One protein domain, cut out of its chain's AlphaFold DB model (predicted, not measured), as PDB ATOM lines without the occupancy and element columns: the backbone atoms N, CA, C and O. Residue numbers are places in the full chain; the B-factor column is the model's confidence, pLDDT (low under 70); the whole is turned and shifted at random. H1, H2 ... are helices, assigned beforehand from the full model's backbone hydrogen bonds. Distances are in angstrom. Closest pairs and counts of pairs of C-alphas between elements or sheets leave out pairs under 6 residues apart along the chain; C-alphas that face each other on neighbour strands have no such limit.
ATOM      1  N   GLY A  19      59.997  60.923 -17.560       90.44
ATOM      2  CA  GLY A  19      60.982  61.112 -18.615       90.44
ATOM      3  C   GLY A  19      60.966  62.556 -19.102       90.44
ATOM      4  O   GLY A  19      59.950  63.245 -18.998       90.44
ATOM      5  N   PHE A  20      62.103  63.006 -19.614       92.94
ATOM      6  CA  PHE A  20      62.293  64.300 -20.255       92.94
ATOM      7  C   PHE A  20      63.281  64.122 -21.411       92.94
ATOM      8  O   PHE A  20      64.086  63.190 -21.405       92.94
ATOM      9  N   THR A  21      63.208  64.999 -22.408       96.00
ATOM     10  CA  THR A  21      64.099  64.967 -23.572       96.00
ATOM     11  C   THR A  21      65.287  65.889 -23.329       96.00
ATOM     12  O   THR A  21      65.089  67.036 -22.936       96.00
ATOM     13  N   LEU A  22      66.500  65.403 -23.599       95.44
ATOM     14  CA  LEU A  22      67.699  66.229 -23.750       95.44
ATOM     15  C   LEU A  22      67.972  66.456 -25.240       95.44
ATOM     16  O   LEU A  22      67.823  65.541 -26.057       95.44
ATOM     17  N   ASN A  23      68.374  67.668 -25.594       96.88
ATOM     18  CA  ASN A  23      68.808  68.035 -26.930       96.88
ATOM     19  C   ASN A  23      70.318  67.799 -27.059       96.88
ATOM     20  O   ASN A  23      71.122  68.469 -26.413       96.88
ATOM     21  N   LYS A  24      70.701  66.893 -27.966       95.75
ATOM     22  CA  LYS A  24      72.092  66.481 -28.217       95.75
ATOM     23  C   LYS A  24      73.051  67.630 -28.562       95.75
ATOM     24  O   LYS A  24      74.255  67.430 -28.498       95.75
ATOM     25  N   ASN A  25      72.535  68.799 -28.946       96.19
ATOM     26  CA  ASN A  25      73.334  69.964 -29.326       96.19
ATOM     27  C   ASN A  25      73.472  71.025 -28.219       96.19
ATOM     28  O   ASN A  25      74.448  71.768 -28.244       96.19
ATOM     29  N   THR A  26      72.515  71.137 -27.288       97.88
ATOM     30  CA  THR A  26      72.554  72.147 -26.202       97.88
ATOM     31  C   THR A  26      72.856  71.557 -24.835       97.88
ATOM     32  O   THR A  26      73.411  72.259 -24.000       97.88
ATOM     33  N   ASP A  27      72.528  70.281 -24.634       96.81
ATOM     34  CA  ASP A  27      72.723  69.542 -23.385       96.81
ATOM     35  C   ASP A  27      73.789  68.440 -23.574       96.81
ATOM     36  O   ASP A  27      73.727  67.375 -22.960       96.81
ATOM     37  N   ALA A  28      74.724  68.653 -24.507       97.62
ATOM     38  CA  ALA A  28      75.702  67.656 -24.953       97.62
ATOM     39  C   ALA A  28      76.623  67.185 -23.815       97.62
ATOM     40  O   ALA A  28      76.879  65.992 -23.683       97.62
ATOM     41  N   ASP A  29      77.049  68.118 -22.964       97.25
ATOM     42  CA  ASP A  29      77.831  67.882 -21.748       97.25
ATOM     43  C   ASP A  29      77.049  67.067 -20.708       97.25
ATOM     44  O   ASP A  29      77.599  66.169 -20.068       97.25
ATOM     45  N   VAL A  30      75.745  67.328 -20.572       95.56
ATOM     46  CA  VAL A  30      74.845  66.558 -19.702       95.56
ATOM     47  C   VAL A  30      74.657  65.138 -20.237       95.56
ATOM     48  O   VAL A  30      74.646  64.197 -19.443       95.56
ATOM     49  N   VAL A  31      74.530  64.959 -21.556       96.06
ATOM     50  CA  VAL A  31      74.435  63.632 -22.190       96.06
ATOM     51  C   VAL A  31      75.735  62.849 -22.001       96.06
ATOM     52  O   VAL A  31      75.681  61.746 -21.461       96.06
ATOM     53  N   GLU A  32      76.887  63.428 -22.351       96.56
ATOM     54  CA  GLU A  32      78.208  62.804 -22.182       96.56
ATOM     55  C   GLU A  32      78.444  62.403 -20.717       96.56
ATOM     56  O   GLU A  32      78.713  61.234 -20.422       96.56
ATOM     57  N   TYR A  33      78.242  63.333 -19.775       97.19
ATOM     58  CA  TYR A  33      78.389  63.051 -18.350       97.19
ATOM     59  C   TYR A  33      77.447  61.935 -17.881       97.19
ATOM     60  O   TYR A  33      77.894  61.004 -17.208       97.19
ATOM     61  N   LEU A  34      76.160  61.988 -18.249       95.12
ATOM     62  CA  LEU A  34      75.206  60.942 -17.883       95.12
ATOM     63  C   LEU A  34      75.600  59.587 -18.469       95.12
ATOM     64  O   LEU A  34      75.433  58.592 -17.767       95.12
ATOM     65  N   GLU A  35      76.129  59.516 -19.692       95.06
ATOM     66  CA  GLU A  35      76.541  58.258 -20.324       95.06
ATOM     67  C   GLU A  35      77.679  57.560 -19.559       95.06
ATOM     68  O   GLU A  35      77.589  56.338 -19.376       95.06
ATOM     69  N   THR A  36      78.645  58.312 -19.004       98.00
ATOM     70  CA  THR A  36      79.741  57.759 -18.172       98.00
ATOM     71  C   THR A  36      79.271  57.048 -16.896       98.00
ATOM     72  O   THR A  36      79.963  56.165 -16.389       98.00
ATOM     73  N   LEU A  37      78.102  57.408 -16.355       96.81
ATOM     74  CA  LEU A  37      77.610  56.858 -15.092       96.81
ATOM     75  C   LEU A  37      77.119  55.420 -15.269       96.81
ATOM     76  O   LEU A  37      76.204  55.169 -16.049       96.81
ATOM     77  N   GLU A  38      77.610  54.477 -14.467       95.62
ATOM     78  CA  GLU A  38      77.094  53.098 -14.454       95.62
ATOM     79  C   GLU A  38      75.571  53.065 -14.190       95.62
ATOM     80  O   GLU A  38      74.805  52.469 -14.947       95.62
ATOM     81  N   ASN A  39      75.103  53.794 -13.166       96.38
ATOM     82  CA  ASN A  39      73.702  53.797 -12.737       96.38
ATOM     83  C   ASN A  39      73.060  55.196 -12.788       96.38
ATOM     84  O   ASN A  39      72.857  55.863 -11.766       96.38
ATOM     85  N   LYS A  40      72.659  55.594 -14.001       94.56
ATOM     86  CA  LYS A  40      71.936  56.844 -14.299       94.56
ATOM     87  C   LYS A  40      70.718  57.072 -13.379       94.56
ATOM     88  O   LYS A  40      70.500  58.178 -12.885       94.56
ATOM     89  N   ARG A  41      69.932  56.021 -13.093       93.31
ATOM     90  CA  ARG A  41      68.726  56.099 -12.241       93.31
ATOM     91  C   ARG A  41      69.061  56.356 -10.770       93.31
ATOM     92  O   ARG A  41      68.358  57.130 -10.125       93.31
ATOM     93  N   GLY A  42      70.089  55.694 -10.237       95.62
ATOM     94  CA  GLY A  42      70.542  55.880  -8.855       95.62
ATOM     95  C   GLY A  42      70.991  57.318  -8.614       95.62
ATOM     96  O   GLY A  42      70.443  57.996  -7.746       95.62
ATOM     97  N   TYR A  43      71.881  57.811  -9.478       97.00
ATOM     98  CA  TYR A  43      72.382  59.186  -9.449       97.00
ATOM     99  C   TYR A  43      71.253  60.233  -9.424       97.00
ATOM    100  O   TYR A  43      71.200  61.076  -8.526       97.00
ATOM    101  N   MET A  44      70.290  60.132 -10.348       94.88
ATOM    102  CA  MET A  44      69.157  61.063 -10.416       94.88
ATOM    103  C   MET A  44      68.262  61.003  -9.168       94.88
ATOM    104  O   MET A  44      67.813  62.043  -8.684       94.88
ATOM    105  N   LEU A  45      68.026  59.812  -8.601       94.56
ATOM    106  CA  LEU A  45      67.269  59.677  -7.351       94.56
ATOM    107  C   LEU A  45      67.978  60.354  -6.176       94.56
ATOM    108  O   LEU A  45      67.314  61.014  -5.376       94.56
ATOM    109  N   ASP A  46      69.298  60.219  -6.063       96.94
ATOM    110  CA  ASP A  46      70.051  60.785  -4.942       96.94
ATOM    111  C   ASP A  46      70.265  62.298  -5.064       96.94
ATOM    112  O   ASP A  46      70.160  62.997  -4.051       96.94
ATOM    113  N   LEU A  47      70.390  62.839  -6.284       96.19
ATOM    114  CA  LEU A  47      70.260  64.282  -6.528       96.19
ATOM    115  C   LEU A  47      68.900  64.816  -6.051       96.19
ATOM    116  O   LEU A  47      68.854  65.782  -5.283       96.19
ATOM    117  N   ILE A  48      67.796  64.172  -6.449       94.81
ATOM    118  CA  ILE A  48      66.435  64.585  -6.063       94.81
ATOM    119  C   ILE A  48      66.247  64.483  -4.543       94.81
ATOM    120  O   ILE A  48      65.764  65.426  -3.917       94.81
ATOM    121  N   ARG A  49      66.687  63.388  -3.908       95.94
ATOM    122  CA  ARG A  49      66.639  63.213  -2.442       95.94
ATOM    123  C   ARG A  49      67.461  64.276  -1.709       95.94
ATOM    124  O   ARG A  49      67.029  64.763  -0.660       95.94
ATOM    125  N   ALA A  50      68.632  64.641  -2.231       96.38
ATOM    126  CA  ALA A  50      69.466  65.691  -1.660       96.38
ATOM    127  C   ALA A  50      68.810  67.074  -1.801       96.38
ATOM    128  O   ALA A  50      68.820  67.848  -0.842       96.38
ATOM    129  N   ASP A  51      68.201  67.377  -2.949       95.44
ATOM    130  CA  ASP A  51      67.485  68.636  -3.170       95.44
ATOM    131  C   ASP A  51      66.205  68.740  -2.323       95.44
ATOM    132  O   ASP A  51      65.999  69.746  -1.645       95.44
ATOM    133  N   MET A  52      65.413  67.667  -2.219       94.25
ATOM    134  CA  MET A  52      64.271  67.596  -1.295       94.25
ATOM    135  C   MET A  52      64.690  67.925   0.145       94.25
ATOM    136  O   MET A  52      64.063  68.770   0.784       94.25
ATOM    137  N   LYS A  53      65.789  67.336   0.641       92.81
ATOM    138  CA  LYS A  53      66.339  67.642   1.978       92.81
ATOM    139  C   LYS A  53      66.806  69.101   2.103       92.81
ATOM    140  O   LYS A  53      66.620  69.707   3.159       92.81
ATOM    141  N   LYS A  54      67.390  69.690   1.049       93.50
ATOM    142  CA  LYS A  54      67.791  71.114   1.018       93.50
ATOM    143  C   LYS A  54      66.572  72.045   1.076       93.50
ATOM    144  O   LYS A  54      66.567  72.973   1.884       93.50
ATOM    145  N   ARG A  55      65.527  71.788   0.280       90.94
ATOM    146  CA  ARG A  55      64.295  72.603   0.242       90.94
ATOM    147  C   ARG A  55      63.434  72.455   1.496       90.94
ATOM    148  O   ARG A  55      62.888  73.446   1.972       90.94
ATOM    149  N   GLN A  56      63.372  71.262   2.090       85.81
ATOM    150  CA  GLN A  56      62.745  71.046   3.402       85.81
ATOM    151  C   GLN A  56      63.392  71.924   4.484       85.81
ATOM    152  O   GLN A  56      62.684  72.623   5.204       85.81
ATOM    153  N   LYS A  57      64.733  71.971   4.551       83.31
ATOM    154  CA  LYS A  57      65.468  72.851   5.485       83.31
ATOM    155  C   LYS A  57      65.241  74.350   5.235       83.31
ATOM    156  O   LYS A  57      65.401  75.136   6.159       83.31
ATOM    157  N   LYS A  58      64.852  74.744   4.017       82.69
ATOM    158  CA  LYS A  58      64.448  76.118   3.665       82.69
ATOM    159  C   LYS A  58      62.959  76.416   3.921       82.69
ATOM    160  O   LYS A  58      62.521  77.528   3.648       82.69
ATOM    161  N   GLY A  59      62.169  75.443   4.390       79.19
ATOM    162  CA  GLY A  59      60.711  75.570   4.540       79.19
ATOM    163  C   GLY A  59      59.932  75.605   3.215       79.19
ATOM    164  O   GLY A  59      58.727  75.839   3.213       79.19
TER     165      GLY A  59
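This is residues 19 to 59 of the 132 residues of an uncharacterized protein of Firmicutes bacterium ADurb.Bin354 (UniProt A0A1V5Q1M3). What shape? Long helix H2 and shorter H1 meet near their ends as an open V; residues 45 to 59 stick out. Made of what? The printed part has 41 residues with two named helices, H1 then H2: all helix. It is loose, with a radius of gyration of the C-alphas of 12.9 A, spanning 37 by 22 by 17 A.

Where is the longest helix? H2, residues 40 to 57, runs 26.3 A from C-alpha 40 at (71.936, 56.844, -14.299) to C-alpha 57 at (65.468, 72.851, 5.485). The other? H1, residues 28 to 36, is 12.7 A long.

How near? H1 and H2 are close but not clearly touching; their closest C-alphas, of Leu 34 and Lys 40, are 6.4 A apart. How tilted? They run opposite ways at a steep tilt of 68 degrees, only just short of perpendicular. In both, every O i to N i+4 pair is within hydrogen-bond range.

How large? The farthest C-alphas, of Asn 25 and Gly 59, are 36.6 A apart. Any cut? The printed part has no cut, the H1 to H2 link is tight, and no printed residue is under 70 in pLDDT.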